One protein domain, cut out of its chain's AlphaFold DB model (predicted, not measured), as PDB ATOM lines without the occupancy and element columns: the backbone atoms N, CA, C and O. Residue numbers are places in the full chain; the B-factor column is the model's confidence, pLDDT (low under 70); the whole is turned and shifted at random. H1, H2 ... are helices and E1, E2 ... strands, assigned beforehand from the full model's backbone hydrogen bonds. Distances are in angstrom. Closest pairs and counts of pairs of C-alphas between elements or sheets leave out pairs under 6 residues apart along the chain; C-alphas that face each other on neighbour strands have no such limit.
ATOM      1  N   ASP A   9      -1.057  11.635  24.622       71.38
ATOM      2  CA  ASP A   9      -2.380  12.032  24.131       71.38
ATOM      3  C   ASP A   9      -2.415  12.170  22.603       71.38
ATOM      4  O   ASP A   9      -3.300  11.589  21.969       71.38
ATOM      5  N   VAL A  10      -1.402  12.805  22.009       75.44
ATOM      6  CA  VAL A  10      -1.204  12.864  20.550       75.44
ATOM      7  C   VAL A  10      -1.056  11.454  19.977       75.44
ATOM      8  O   VAL A  10      -1.739  11.088  19.019       75.44
ATOM      9  N   PHE A  11      -0.237  10.613  20.613       67.38
ATOM     10  CA  PHE A  11      -0.073   9.218  20.211       67.38
ATOM     11  C   PHE A  11      -1.390   8.431  20.277       67.38
ATOM     12  O   PHE A  11      -1.715   7.682  19.355       67.38
ATOM     13  N   LYS A  12      -2.173   8.588  21.353       68.50
ATOM     14  CA  LYS A  12      -3.480   7.925  21.518       68.50
ATOM     15  C   LYS A  12      -4.464   8.343  20.431       68.50
ATOM     16  O   LYS A  12      -5.134   7.485  19.859       68.50
ATOM     17  N   LEU A  13      -4.535   9.639  20.146       78.44
ATOM     18  CA  LEU A  13      -5.440  10.174  19.143       78.44
ATOM     19  C   LEU A  13      -5.080   9.677  17.740       78.44
ATOM     20  O   LEU A  13      -5.925   9.115  17.046       78.44
ATOM     21  N   LEU A  14      -3.822   9.844  17.334       76.62
ATOM     22  CA  LEU A  14      -3.387   9.528  15.975       76.62
ATOM     23  C   LEU A  14      -3.371   8.020  15.688       76.62
ATOM     24  O   LEU A  14      -3.549   7.615  14.545       76.62
ATOM     25  N   ASN A  15      -3.228   7.168  16.706       68.44
ATOM     26  CA  ASN A  15      -3.377   5.719  16.534       68.44
ATOM     27  C   ASN A  15      -4.820   5.262  16.331       68.44
ATOM     28  O   ASN A  15      -5.039   4.232  15.699       68.44
ATOM     29  N   ASN A  16      -5.787   6.003  16.872       71.00
ATOM     30  CA  ASN A  16      -7.201   5.724  16.653       71.00
ATOM     31  C   ASN A  16      -7.733   6.405  15.388       71.00
ATOM     32  O   ASN A  16      -8.851   6.106  14.980       71.00
ATOM     33  N   ALA A  17      -6.952   7.282  14.751       74.94
ATOM     34  CA  ALA A  17      -7.333   8.002  13.544       74.94
ATOM     35  C   ALA A  17      -7.349   7.081  12.319       74.94
ATOM     36  O   ALA A  17      -6.365   6.404  12.040       74.94
ATOM     37  N   ASP A  18      -8.428   7.077  11.533       72.06
ATOM     38  CA  ASP A  18      -8.431   6.454  10.198       72.06
ATOM     39  C   ASP A  18      -7.719   7.317   9.138       72.06
ATOM     40  O   ASP A  18      -7.453   6.845   8.031       72.06
ATOM     41  N   PHE A  19      -7.352   8.553   9.506       67.31
ATOM     42  CA  PHE A  19      -6.736   9.573   8.650       67.31
ATOM     43  C   PHE A  19      -7.572   9.919   7.409       67.31
ATOM     44  O   PHE A  19      -7.048  10.433   6.419       67.31
ATOM     45  N   ILE A  20      -8.879   9.662   7.456       72.50
ATOM     46  CA  ILE A  20      -9.818  10.085   6.424       72.50
ATOM     47  C   ILE A  20     -10.306  11.483   6.787       72.50
ATOM     48  O   ILE A  20     -10.864  11.714   7.859       72.50
ATOM     49  N   TYR A  21     -10.101  12.432   5.878       77.38
ATOM     50  CA  TYR A  21     -10.674  13.766   6.008       77.38
ATOM     51  C   TYR A  21     -12.155  13.735   5.638       77.38
ATOM     52  O   TYR A  21     -12.505  13.315   4.532       77.38
ATOM     53  N   ARG A  22     -13.020  14.204   6.539       78.06
ATOM     54  CA  ARG A  22     -14.471  14.247   6.344       78.06
ATOM     55  C   ARG A  22     -14.921  15.658   5.960       78.06
ATOM     56  O   ARG A  22     -14.832  16.565   6.787       78.06
ATOM     57  N   PRO A  23     -15.380  15.887   4.712       79.88
ATOM     58  CA  PRO A  23     -15.725  17.231   4.245       79.88
ATOM     59  C   PRO A  23     -16.967  17.833   4.911       79.88
ATOM     60  O   PRO A  23     -17.113  19.049   4.938       79.88
ATOM     61  N   ASP A  24     -17.870  16.996   5.418       81.94
ATOM     62  CA  ASP A  24     -19.117  17.389   6.079       81.94
ATOM     63  C   ASP A  24     -18.889  17.951   7.486       81.94
ATOM     64  O   ASP A  24     -19.586  18.881   7.891       81.94
ATOM     65  N   THR A  25     -17.896  17.429   8.210       79.38
ATOM     66  CA  THR A  25     -17.506  17.925   9.540       79.38
ATOM     67  C   THR A  25     -16.232  18.758   9.527       79.38
ATOM     68  O   THR A  25     -15.914  19.388  10.529       79.38
ATOM     69  N   ASN A  26     -15.520  18.793   8.398       83.62
ATOM     70  CA  ASN A  26     -14.239  19.476   8.236       83.62
ATOM     71  C   ASN A  26     -13.176  19.000   9.250       83.62
ATOM     72  O   ASN A  26     -12.359  19.789   9.728       83.62
ATOM     73  N   THR A  27     -13.207  17.709   9.591       86.12
ATOM     74  CA  THR A  27     -12.320  17.074  10.577       86.12
ATOM     75  C   THR A  27     -11.822  15.710  10.098       86.12
ATOM     76  O   THR A  27     -12.359  15.127   9.154       86.12
ATOM     77  N   TRP A  28     -10.760  15.195  10.718       84.56
ATOM     78  CA  TRP A  28     -10.339  13.797  10.552       84.56
ATOM     79  C   TRP A  28     -11.293  12.857  11.295       84.56
ATOM     80  O   TRP A  28     -12.083  13.310  12.121       84.56
ATOM     81  N   SER A  29     -11.248  11.554  11.019       80.25
ATOM     82  CA  SER A  29     -12.054  10.564  11.742       80.25
ATOM     83  C   SER A  29     -11.241   9.494  12.461       80.25
ATOM     84  O   SER A  29     -10.050   9.291  12.231       80.25
ATOM     85  N   HIS A  30     -11.915   8.830  13.396       81.38
ATOM     86  CA  HIS A  30     -11.456   7.641  14.102       81.38
ATOM     87  C   HIS A  30     -11.737   6.375  13.274       81.38
ATOM     88  O   HIS A  30     -12.590   6.380  12.391       81.38
ATOM     89  N   HIS A  31     -11.078   5.260  13.597       71.94
ATOM     90  CA  HIS A  31     -11.291   3.940  12.980       71.94
ATOM     91  C   HIS A  31     -12.727   3.412  13.108       71.94
ATOM     92  O   HIS A  31     -13.165   2.615  12.281       71.94
ATOM     93  N   ASP A  32     -13.466   3.845  14.130       77.44
ATOM     94  CA  ASP A  32     -14.888   3.526  14.307       77.44
ATOM     95  C   ASP A  32     -15.811   4.376  13.404       77.44
ATOM     96  O   ASP A  32     -17.030   4.206  13.413       77.44
ATOM     97  N   GLY A  33     -15.231   5.280  12.611       77.62
ATOM     98  CA  GLY A  33     -15.919   6.183  11.702       77.62
ATOM     99  C   GLY A  33     -16.438   7.468  12.349       77.62
ATOM    100  O   GLY A  33     -17.042   8.285  11.650       77.62
ATOM    101  N   ARG A  34     -16.211   7.678  13.653       87.69
ATOM    102  CA  ARG A  34     -16.586   8.914  14.350       87.69
ATOM    103  C   ARG A  34     -15.691  10.075  13.891       87.69
ATOM    104  O   ARG A  34     -14.473   9.909  13.860       87.69
ATOM    105  N   PRO A  35     -16.235  11.265  13.580       88.31
ATOM    106  CA  PRO A  35     -15.418  12.449  13.324       88.31
ATOM    107  C   PRO A  35     -14.708  12.920  14.601       88.31
ATOM    108  O   PRO A  35     -15.212  12.759  15.718       88.31
ATOM    109  N   PHE A  36     -13.535  13.522  14.440       89.81
ATOM    110  CA  PHE A  36     -12.814  14.179  15.521       89.81
ATOM    111  C   PHE A  36     -13.641  15.343  16.064       89.81
ATOM    112  O   PHE A  36     -14.326  16.048  15.321       89.81
ATOM    113  N   THR A  37     -13.553  15.541  17.374       89.69
ATOM    114  CA  THR A  37     -13.974  16.779  18.039       89.69
ATOM    115  C   THR A  37     -12.979  17.906  17.757       89.69
ATOM    116  O   THR A  37     -11.834  17.642  17.400       89.69
ATOM    117  N   ASP A  38     -13.366  19.161  17.994       88.00
ATOM    118  CA  ASP A  38     -12.472  20.317  17.810       88.00
ATOM    119  C   ASP A  38     -11.178  20.205  18.636       88.00
ATOM    120  O   ASP A  38     -10.103  20.579  18.171       88.00
ATOM    121  N   ALA A  39     -11.262  19.642  19.846       86.00
ATOM    122  CA  ALA A  39     -10.105  19.417  20.712       86.00
ATOM    123  C   ALA A  39      -9.181  18.312  20.176       86.00
ATOM    124  O   ALA A  39      -7.962  18.464  20.199       86.00
ATOM    125  N   GLU A  40      -9.754  17.219  19.665       86.50
ATOM    126  CA  GLU A  40      -9.001  16.161  18.985       86.50
ATOM    127  C   GLU A  40      -8.337  16.722  17.712       86.50
ATOM    128  O   GLU A  40      -7.137  16.569  17.511       86.50
ATOM    129  N   GLN A  41      -9.071  17.473  16.890       86.56
ATOM    130  CA  GLN A  41      -8.539  18.097  15.678       86.56
ATOM    131  C   GLN A  41      -7.384  19.065  15.986       86.56
ATOM    132  O   GLN A  41      -6.348  19.010  15.324       86.56
ATOM    133  N   ALA A  42      -7.523  19.915  17.008       85.75
ATOM    134  CA  ALA A  42      -6.463  20.824  17.439       85.75
ATOM    135  C   ALA A  42      -5.218  20.070  17.937       85.75
ATOM    136  O   ALA A  42      -4.101  20.435  17.583       85.75
ATOM    137  N   MET A  43      -5.404  18.989  18.697       83.38
ATOM    138  CA  MET A  43      -4.313  18.140  19.188       83.38
ATOM    139  C   MET A  43      -3.571  17.429  18.050       83.38
ATOM    140  O   MET A  43      -2.347  17.349  18.074       83.38
ATOM    141  N   ALA A  44      -4.292  16.947  17.034       79.38
ATOM    142  CA  ALA A  44      -3.684  16.354  15.846       79.38
ATOM    143  C   ALA A  44      -2.880  17.380  15.027       79.38
ATOM    144  O   ALA A  44      -1.830  17.039  14.491       79.38
ATOM    145  N   HIS A  45      -3.347  18.632  14.953       81.50
ATOM    146  CA  HIS A  45      -2.619  19.723  14.297       81.50
ATOM    147  C   HIS A  45      -1.380  20.188  15.065       81.50
ATOM    148  O   HIS A  45      -0.446  20.691  14.448       81.50
ATOM    149  N   ASP A  46      -1.377  20.028  16.385       84.56
ATOM    150  CA  ASP A  46      -0.258  20.392  17.253       84.56
ATOM    151  C   ASP A  46       0.817  19.290  17.330       84.56
ATOM    152  O   ASP A  46       1.839  19.468  17.990       84.56
ATOM    153  N   ALA A  47       0.601  18.142  16.676       78.69
ATOM    154  CA  ALA A  47       1.573  17.055  16.619       78.69
ATOM    155  C   ALA A  47       2.874  17.505  15.935       78.69
ATOM    156  O   ALA A  47       2.867  18.066  14.840       78.69
ATOM    157  N   THR A  48       4.000  17.224  16.579       78.94
ATOM    158  CA  THR A  48       5.340  17.537  16.079       78.94
ATOM    159  C   THR A  48       5.789  16.543  15.007       78.94
ATOM    160  O   THR A  48       5.334  15.398  14.960       78.94
ATOM    161  N   ASP A  49       6.753  16.947  14.178       69.00
ATOM    162  CA  ASP A  49       7.317  16.081  13.133       69.00
ATOM    163  C   ASP A  49       7.897  14.777  13.708       69.00
ATOM    164  O   ASP A  49       7.705  13.712  13.131       69.00
ATOM    165  N   VAL A  50       8.515  14.824  14.894       67.50
ATOM    166  CA  VAL A  50       9.045  13.636  15.592       67.50
ATOM    167  C   VAL A  50       7.922  12.675  16.013       67.50
ATOM    168  O   VAL A  50       8.061  11.453  15.893       67.50
ATOM    169  N   GLU A  51       6.785  13.204  16.472       66.44
ATOM    170  CA  GLU A  51       5.600  12.414  16.838       66.44
ATOM    171  C   GLU A  51       4.986  11.732  15.605       66.44
ATOM    172  O   GLU A  51       4.656  10.542  15.640       66.44
ATOM    173  N   LEU A  52       4.902  12.460  14.486       66.81
ATOM    174  CA  LEU A  52       4.414  11.948  13.205       66.81
ATOM    175  C   LEU A  52       5.376  10.920  12.586       66.81
ATOM    176  O   LEU A  52       4.931   9.879  12.093       66.81
ATOM    177  N   GLU A  53       6.689  11.148  12.655       63.09
ATOM    178  CA  GLU A  53       7.712  10.211  12.180       63.09
ATOM    179  C   GLU A  53       7.700   8.904  12.978       63.09
ATOM    180  O   GLU A  53       7.767   7.824  12.383       63.09
ATOM    181  N   THR A  54       7.522   8.975  14.300       62.94
ATOM    182  CA  THR A  54       7.404   7.802  15.183       62.94
ATOM    183  C   THR A  54       6.197   6.933  14.803       62.94
ATOM    184  O   THR A  54       6.305   5.704  14.692       62.94
ATOM    185  N   LEU A  55       5.049   7.559  14.530       63.19
ATOM    186  CA  LEU A  55       3.829   6.884  14.073       63.19
ATOM    187  C   LEU A  55       3.962   6.322  12.650       63.19
ATOM    188  O   LEU A  55       3.522   5.204  12.372       63.19
ATOM    189  N   SER A  56       4.587   7.072  11.741       55.38
ATOM    190  CA  SER A  56       4.779   6.637  10.355       55.38
ATOM    191  C   SER A  56       5.753   5.461  10.254       55.38
ATOM    192  O   SER A  56       5.479   4.508   9.528       55.38
ATOM    193  N   SER A  57       6.837   5.475  11.036       56.75
ATOM    194  CA  SER A  57       7.854   4.421  11.053       56.75
ATOM    195  C   SER A  57       7.275   3.117  11.588       56.75
ATOM    196  O   SER A  57       7.431   2.065  10.973       56.75
ATOM    197  N   THR A  58       6.519   3.183  12.685       53.91
ATOM    198  CA  THR A  58       5.850   2.006  13.261       53.91
ATOM    199  C   THR A  58       4.787   1.422  12.328       53.91
ATOM    200  O   THR A  58       4.708   0.201  12.184       53.91
ATOM    201  N   ARG A  59       4.013   2.265  11.630       56.94
ATOM    202  CA  ARG A  59       3.006   1.822  10.650       56.94
ATOM    203  C   ARG A  59       3.631   1.242   9.380       56.94
ATOM    204  O   ARG A  59       3.171   0.214   8.891       56.94
ATOM    205  N   LYS A  60       4.678   1.882   8.852       51.34
ATOM    206  CA  LYS A  60       5.379   1.457   7.634       51.34
ATOM    207  C   LYS A  60       6.065   0.106   7.820       51.34
ATOM    208  O   LYS A  60       5.889  -0.771   6.989       51.34
ATOM    209  N   ILE A  61       6.743  -0.099   8.949       50.94
ATOM    210  CA  ILE A  61       7.378  -1.383   9.284       50.94
ATOM    211  C   ILE A  61       6.337  -2.512   9.386       50.94
ATOM    212  O   ILE A  61       6.576  -3.615   8.901       50.94
ATOM    213  N   GLY A  62       5.164  -2.242   9.972       43.62
ATOM    214  CA  GLY A  62       4.072  -3.220  10.039       43.62
ATOM    215  C   GLY A  62       3.509  -3.597   8.663       43.62
ATOM    216  O   GLY A  62       3.260  -4.773   8.401       43.62
ATOM    217  N   LEU A  63       3.354  -2.614   7.770       48.56
ATOM    218  CA  LEU A  63       2.829  -2.808   6.414       48.56
ATOM    219  C   LEU A  63       3.837  -3.484   5.469       48.56
ATOM    220  O   LEU A  63       3.457  -4.404   4.745       48.56
ATOM    221  N   ASP A  64       5.112  -3.085   5.509       45.19
ATOM    222  CA  ASP A  64       6.175  -3.599   4.627       45.19
ATOM    223  C   ASP A  64       6.488  -5.091   4.875       45.19
ATOM    224  O   ASP A  64       7.083  -5.757   4.026       45.19
ATOM    225  N   HIS A  65       6.065  -5.643   6.019       44.50
ATOM    226  CA  HIS A  65       6.324  -7.034   6.405       44.50
ATOM    227  C   HIS A  65       5.104  -7.965   6.345       44.50
ATOM    228  O   HIS A  65       5.235  -9.140   6.677       44.50
ATOM    229  N   GLY A  66       3.931  -7.491   5.904       43.12
ATOM    230  CA  GLY A  66       2.737  -8.341   5.756       43.12
ATOM    231  C   GLY A  66       2.246  -8.980   7.065       43.12
ATOM    232  O   GLY A  66       1.494  -9.955   7.041       43.12
ATOM    233  N   LEU A  67       2.677  -8.449   8.209       46.94
ATOM    234  CA  LEU A  67       2.295  -8.912   9.535       46.94
ATOM    235  C   LEU A  67       0.982  -8.219   9.915       46.94
ATOM    236  O   LEU A  67       0.903  -6.991   9.884       46.94
ATOM    237  N   GLY A  68      -0.059  -8.970  10.292       56.12
ATOM    238  CA  GLY A  68      -1.228  -8.363  10.941       56.12
ATOM    239  C   GLY A  68      -0.759  -7.526  12.134       56.12
ATOM    240  O   GLY A  68       0.040  -8.026  12.911       56.12
ATOM    241  N   ASP A  69      -1.204  -6.269  12.226       66.19
ATOM    242  CA  ASP A  69      -0.487  -5.141  12.847       66.19
ATOM    243  C   ASP A  69       0.121  -5.431  14.249       66.19
ATOM    244  O   ASP A  69      -0.518  -5.179  15.279       66.19
ATOM    245  N   PRO A  70       1.376  -5.931  14.343       62.28
ATOM    246  CA  PRO A  70       2.015  -6.226  15.625       62.28
ATOM    247  C   PRO A  70       2.344  -4.935  16.373       62.28
ATOM    248  O   PRO A  70       2.373  -4.920  17.601       62.28
ATOM    249  N   ALA A  71       2.531  -3.831  15.638       65.75
ATOM    250  CA  ALA A  71       2.643  -2.504  16.218       65.75
ATOM    251  C   ALA A  71       1.320  -2.077  16.871       65.75
ATOM    252  O   ALA A  71       1.329  -1.483  17.941       65.75
ATOM    253  N   HIS A  72       0.163  -2.418  16.309       64.19
ATOM    254  CA  HIS A  72      -1.146  -2.212  16.935       64.19
ATOM    255  C   HIS A  72      -1.357  -3.108  18.145       64.19
ATOM    256  O   HIS A  72      -1.789  -2.607  19.179       64.19
ATOM    257  N   ALA A  73      -0.986  -4.387  18.074       68.06
ATOM    258  CA  ALA A  73      -1.021  -5.264  19.242       68.06
ATOM    259  C   ALA A  73      -0.144  -4.717  20.384       68.06
ATOM    260  O   ALA A  73      -0.595  -4.649  21.530       68.06
ATOM    261  N   LEU A  74       1.066  -4.236  20.065       79.38
ATOM    262  CA  LEU A  74       1.972  -3.621  21.036       79.38
ATOM    263  C   LEU A  74       1.365  -2.342  21.621       79.38
ATOM    264  O   LEU A  74       1.372  -2.154  22.836       79.38
ATOM    265  N   ARG A  75       0.773  -1.493  20.773       71.50
ATOM    266  CA  ARG A  75       0.080  -0.265  21.186       71.50
ATOM    267  C   ARG A  75      -1.094  -0.548  22.117       71.50
ATOM    268  O   ARG A  75      -1.191   0.093  23.159       71.50
ATOM    269  N   ILE A  76      -1.951  -1.518  21.796       72.62
ATOM    270  CA  ILE A  76      -3.072  -1.930  22.657       72.62
ATOM    271  C   ILE A  76      -2.554  -2.420  24.010       72.62
ATOM    272  O   ILE A  76      -3.109  -2.067  25.055       72.62
ATOM    273  N   LEU A  77      -1.494  -3.229  23.998       78.88
ATOM    274  CA  LEU A  77      -0.899  -3.770  25.209       78.88
ATOM    275  C   LEU A  77      -0.348  -2.654  26.104       78.88
ATOM    276  O   LEU A  77      -0.712  -2.580  27.275       78.88
ATOM    277  N   MET A  78       0.449  -1.738  25.551       83.38
ATOM    278  CA  MET A  78       0.972  -0.584  26.291       83.38
ATOM    279  C   MET A  78      -0.150   0.340  26.780       83.38
ATOM    280  O   MET A  78      -0.121   0.815  27.916       83.38
ATOM    281  N   TYR A  79      -1.186   0.552  25.966       74.62
ATOM    282  CA  TYR A  79      -2.348   1.355  26.336       74.62
ATOM    283  C   TYR A  79      -3.093   0.775  27.545       74.62
ATOM    284  O   TYR A  79      -3.428   1.506  28.475       74.62
ATOM    285  N   ARG A  80      -3.299  -0.548  27.587       79.75
ATOM    286  CA  ARG A  80      -3.994  -1.234  28.692       79.75
ATOM    287  C   ARG A  80      -3.363  -0.961  30.061       79.75
ATOM    288  O   ARG A  80      -4.085  -0.903  31.059       79.75
ATOM    289  N   TYR A  81      -2.039  -0.841  30.111       83.56
ATOM    290  CA  TYR A  81      -1.304  -0.578  31.347       83.56
ATOM    291  C   TYR A  81      -1.157   0.920  31.616       83.56
ATOM    292  O   TYR A  81      -1.349   1.337  32.756       83.56
ATOM    293  N   SER A  82      -0.934   1.741  30.586       81.00
ATOM    294  CA  SER A  82      -0.769   3.188  30.765       81.00
ATOM    295  C   SER A  82      -2.016   3.885  31.313       81.00
ATOM    296  O   SER A  82      -1.883   4.804  32.111       81.00
ATOM    297  N   ILE A  83      -3.233   3.428  30.984       79.00
ATOM    298  CA  ILE A  83      -4.474   4.019  31.532       79.00
ATOM    299  C   ILE A  83      -4.645   3.815  33.045       79.00
ATOM    300  O   ILE A  83      -5.503   4.449  33.653       79.00
ATOM    301  N   LYS A  84      -3.878   2.900  33.644       82.25
ATOM    302  CA  LYS A  84      -3.933   2.594  35.080       82.25
ATOM    303  C   LYS A  84      -2.854   3.327  35.872       82.25
ATOM    304  O   LYS A  84      -2.827   3.205  37.094       82.25
ATOM    305  N   LEU A  85      -1.960   4.036  35.187       82.94
ATOM    306  CA  LEU A  85      -0.813   4.710  35.777       82.94
ATOM    307  C   LEU A  85      -1.006   6.236  35.716       82.94
ATOM    308  O   LEU A  85      -1.782   6.723  34.890       82.94
ATOM    309  N   PRO A  86      -0.365   7.001  36.617       86.00
ATOM    310  CA  PRO A  86      -0.456   8.457  36.615       86.00
ATOM    311  C   PRO A  86       0.007   9.095  35.297       86.00
ATOM    312  O   PRO A  86       0.767   8.526  34.517       86.00
ATOM    313  N   ASN A  87      -0.410  10.336  35.059       72.38
ATOM    314  CA  ASN A  87       0.118  11.106  33.935       72.38
ATOM    315  C   ASN A  87       1.625  11.368  34.128       72.38
ATOM    316  O   ASN A  87       2.060  11.681  35.236       72.38
ATOM    317  N   GLY A  88       2.406  11.272  33.047       70.94
ATOM    318  CA  GLY A  88       3.867  11.449  33.069       70.94
ATOM    319  C   GLY A  88       4.672  10.171  33.334       70.94
ATOM    320  O   GLY A  88       5.894  10.237  33.417       70.94
ATOM    321  N   THR A  89       4.009   9.019  33.450       77.56
ATOM    322  CA  THR A  89       4.641   7.697  33.529       77.56
ATOM    323  C   THR A  89       5.405   7.350  32.247       77.56
ATOM    324  O   THR A  89       4.925   7.612  31.143       77.56
ATOM    325  N   THR A  90       6.589   6.753  32.398       81.06
ATOM    326  CA  THR A  90       7.462   6.362  31.280       81.06
ATOM    327  C   THR A  90       7.096   4.987  30.707       81.06
ATOM    328  O   THR A  90       6.373   4.206  31.327       81.06
ATOM    329  N   ASP A  91       7.638   4.647  29.535       73.81
ATOM    330  CA  ASP A  91       7.497   3.303  28.955       73.81
ATOM    331  C   ASP A  91       8.072   2.207  29.867       73.81
ATOM    332  O   ASP A  91       7.511   1.113  29.951       73.81
ATOM    333  N   GLU A  92       9.161   2.499  30.584       83.31
ATOM    334  CA  GLU A  92       9.784   1.560  31.521       83.31
ATOM    335  C   GLU A  92       8.855   1.240  32.692       83.31
ATOM    336  O   GLU A  92       8.694   0.074  33.050       83.31
ATOM    337  N   ASP A  93       8.174   2.251  33.229       84.44
ATOM    338  CA  ASP A  93       7.186   2.076  34.294       84.44
ATOM    339  C   ASP A  93       5.968   1.265  33.814       84.44
ATOM    340  O   ASP A  93       5.449   0.411  34.538       84.44
ATOM    341  N   ILE A  94       5.525   1.492  32.570       83.56
ATOM    342  CA  ILE A  94       4.434   0.731  31.944       83.56
ATOM    343  C   ILE A  94       4.827  -0.745  31.823       83.56
ATOM    344  O   ILE A  94       4.043  -1.616  32.202       83.56
ATOM    345  N   VAL A  95       6.038  -1.034  31.334       87.81
ATOM    346  CA  VAL A  95       6.568  -2.404  31.229       87.81
ATOM    347  C   VAL A  95       6.757  -3.025  32.613       87.81
ATOM    348  O   VAL A  95       6.451  -4.202  32.804       87.81
ATOM    349  N   ALA A  96       7.208  -2.250  33.602       90.69
ATOM    350  CA  ALA A  96       7.363  -2.711  34.977       90.69
ATOM    351  C   ALA A  96       6.024  -3.135  35.597       90.69
ATOM    352  O   ALA A  96       5.992  -4.137  36.311       90.69
ATOM    353  N   ALA A  97       4.931  -2.443  35.265       90.88
ATOM    354  CA  ALA A  97       3.580  -2.766  35.718       90.88
ATOM    355  C   ALA A  97       2.945  -3.982  35.010       90.88
ATOM    356  O   ALA A  97       1.882  -4.444  35.438       90.88
ATOM    357  N   MET A  98       3.554  -4.506  33.937       93.00
ATOM    358  CA  MET A  98       3.029  -5.668  33.216       93.00
ATOM    359  C   MET A  98       3.156  -6.958  34.024       93.00
ATOM    360  O   MET A  98       4.185  -7.219  34.654       93.00
ATOM    361  N   THR A  99       2.131  -7.808  33.914       93.38
ATOM    362  CA  THR A  99       2.239  -9.219  34.321       93.38
ATOM    363  C   THR A  99       3.336  -9.924  33.522       93.38
ATOM    364  O   THR A  99       3.652  -9.506  32.410       93.38
ATOM    365  N   ASP A 100       3.876 -11.032  34.031       92.06
ATOM    366  CA  ASP A 100       4.929 -11.788  33.331       92.06
ATOM    367  C   ASP A 100       4.495 -12.248  31.934       92.06
ATOM    368  O   ASP A 100       5.260 -12.164  30.970       92.06
ATOM    369  N   LYS A 101       3.229 -12.662  31.804       87.19
ATOM    370  CA  LYS A 101       2.634 -13.038  30.519       87.19
ATOM    371  C   LYS A 101       2.628 -11.865  29.538       87.19
ATOM    372  O   LYS A 101       3.076 -12.009  28.405       87.19
ATOM    373  N   ASP A 102       2.139 -10.709  29.974       86.06
ATOM    374  CA  ASP A 102       2.047  -9.525  29.118       86.06
ATOM    375  C   ASP A 102       3.433  -8.938  28.814       86.06
ATOM    376  O   ASP A 102       3.672  -8.477  27.704       86.06
ATOM    377  N   ARG A 103       4.390  -9.039  29.742       93.19
ATOM    378  CA  ARG A 103       5.793  -8.667  29.514       93.19
ATOM    379  C   ARG A 103       6.453  -9.566  28.470       93.19
ATOM    380  O   ARG A 103       7.197  -9.076  27.624       93.19
ATOM    381  N   THR A 104       6.160 -10.865  28.504       87.69
ATOM    382  CA  THR A 104       6.630 -11.822  27.491       87.69
ATOM    383  C   THR A 104       6.073 -11.462  26.114       87.69
ATOM    384  O   THR A 104       6.832 -11.352  25.151       87.69
ATOM    385  N   GLU A 105       4.771 -11.179  26.024       85.56
ATOM    386  CA  GLU A 105       4.138 -10.744  24.773       85.56
ATOM    387  C   GLU A 105       4.686  -9.394  24.280       85.56
ATOM    388  O   GLU A 105       4.954  -9.231  23.090       85.56
ATOM    389  N   TYR A 106       4.943  -8.444  25.186       87.62
ATOM    390  CA  TYR A 106       5.595  -7.171  24.869       87.62
ATOM    391  C   TYR A 106       6.965  -7.386  24.212       87.62
ATOM    392  O   TYR A 106       7.246  -6.792  23.169       87.62
ATOM    393  N   GLN A 107       7.808  -8.263  24.771       88.31
ATOM    394  CA  GLN A 107       9.124  -8.556  24.193       88.31
ATOM    395  C   GLN A 107       9.020  -9.262  22.838       88.31
ATOM    396  O   GLN A 107       9.781  -8.934  21.921       88.31
ATOM    397  N   ARG A 108       8.058 -10.182  22.684       85.94
ATOM    398  CA  ARG A 108       7.781 -10.856  21.408       85.94
ATOM    399  C   ARG A 108       7.424  -9.842  20.321       85.94
ATOM    400  O   ARG A 108       8.068  -9.812  19.274       85.94
ATOM    401  N   LEU A 109       6.459  -8.963  20.595       81.19
ATOM    402  CA  LEU A 109       6.001  -7.931  19.660       81.19
ATOM    403  C   LEU A 109       7.101  -6.913  19.342       81.19
ATOM    404  O   LEU A 109       7.301  -6.571  18.178       81.19
ATOM    405  N   ARG A 110       7.860  -6.461  20.347       82.31
ATOM    406  CA  ARG A 110       8.982  -5.530  20.154       82.31
ATOM    407  C   ARG A 110      10.075  -6.130  19.273       82.31
ATOM    408  O   ARG A 110      10.608  -5.440  18.405       82.31
ATOM    409  N   THR A 111      10.392  -7.408  19.476       80.00
ATOM    410  CA  THR A 111      11.349  -8.133  18.633       80.00
ATOM    411  C   THR A 111      10.835  -8.218  17.204       80.00
ATOM    412  O   THR A 111      11.533  -7.777  16.294       80.00
ATOM    413  N   LEU A 112       9.591  -8.668  17.026       76.88
ATOM    414  CA  LEU A 112       8.954  -8.800  15.721       76.88
ATOM    415  C   LEU A 112       8.921  -7.475  14.944       76.88
ATOM    416  O   LEU A 112       9.260  -7.455  13.769       76.88
ATOM    417  N   ILE A 113       8.581  -6.358  15.592       73.75
ATOM    418  CA  ILE A 113       8.580  -5.032  14.950       73.75
ATOM    419  C   ILE A 113      10.000  -4.615  14.562       73.75
ATOM    420  O   ILE A 113      10.213  -4.089  13.477       73.75
ATOM    421  N   ARG A 114      10.989  -4.840  15.430       77.75
ATOM    422  CA  ARG A 114      12.362  -4.384  15.179       77.75
ATOM    423  C   ARG A 114      13.054  -5.174  14.069       77.75
ATOM    424  O   ARG A 114      13.846  -4.602  13.326       77.75
ATOM    425  N   THR A 115      12.826  -6.482  13.999       76.31
ATOM    426  CA  THR A 115      13.613  -7.378  13.136       76.31
ATOM    427  C   THR A 115      12.801  -7.991  11.997       76.31
ATOM    428  O   THR A 115      13.380  -8.401  10.988       76.31
ATOM    429  N   GLY A 116      11.475  -8.045  12.131       78.19
ATOM    430  CA  GLY A 116      10.597  -8.832  11.266       78.19
ATOM    431  C   GLY A 116      10.659 -10.340  11.537       78.19
ATOM    432  O   GLY A 116      10.113 -11.105  10.753       78.19
TER     433      GLY A 116
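Overview. This is residues 9 to 116 of the 240 residues of an uncharacterized protein of Streptomyces viridifaciens (UniProt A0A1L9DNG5). The model has two groups of parts bridged by one long helix, H3. At one end, a small hairpin of two strands, E1 and E2, has the short helices H1 and H2 set against E2; at the other, H4 and H6 pack on each other running opposite ways, and H5 packs on H4 near its last residues. H3 packs on H1 with residues 51 to 55 and on the first residues of H4 with residues 58 to 62. The printed part has 108 residues with six named helices and two antiparallel strands, in the order H1 E1 E2 H2 H3 H4 H5 H6, and is mostly helix. It is compact, with a radius of gyration of the C-alphas of 15.1 A and spans of 46 by 35 by 25 A.

Arrangement. H1, residues 9 to 16, is joined by a tight link to strand E1, residues 17 to 22. E1 and E2, residues 27 to 30, form an antiparallel hairpin at 143 degrees, with N 18 and O 29 at 2.8 A and N 22 and O 27 at 2.9 A, within hydrogen-bond range. H2, residues 38 to 45, touches H1 about perpendicular at 86 degrees; their closest C-alphas, those of Val 10 and Met 43, are 6.3 A apart. H3, residues 49 to 64, touches H1 with its residues 51 to 55 alone, at a shallow tilt of 29 degrees, the same way; the closest C-alphas are those of Phe 11 and Glu 51, 7.3 A. H4, residues 70 to 82, touches H3 at a steep tilt of 48 degrees, opposite ways, closest at the C-alphas of Thr 58 and Ala 71, 6.3 A. H5, residues 91 to 96, touches residues 78 to 82 of H4, closest at the C-alphas of Ser 82 and Ile 94, 5.9 A. H6, residues 100 to 115, touches H4 at a tilt of 38 degrees, only just steep, opposite ways, closest at the C-alphas of Pro 70 and Leu 109, 5.9 A. Every O i to N i+4 pair is within hydrogen-bond range in H1, H2, H3, H5 and H6; in H4, 8 of 9 are.

Along the chain. H1 begins at C-alpha 9, (-2.380, 12.032, 24.131), and E1 is 11.9 A long. H3 is 21.5 A long and begins at C-alpha 49, (7.317, 16.081, 13.133). H4 is 18.0 A long, and H6, 22.4 A long, ends at C-alpha 115, (13.613, -7.378, 13.136).

Size, cuts and confidence. The two C-alphas farthest apart are those of Asp 24 and Asp 100, 46.6 A. The printed part has no cut and no long link. The mean pLDDT of the printed part is 75.5; it is under 70 at residues 11 to 12, 15, 19 and 49 to 73.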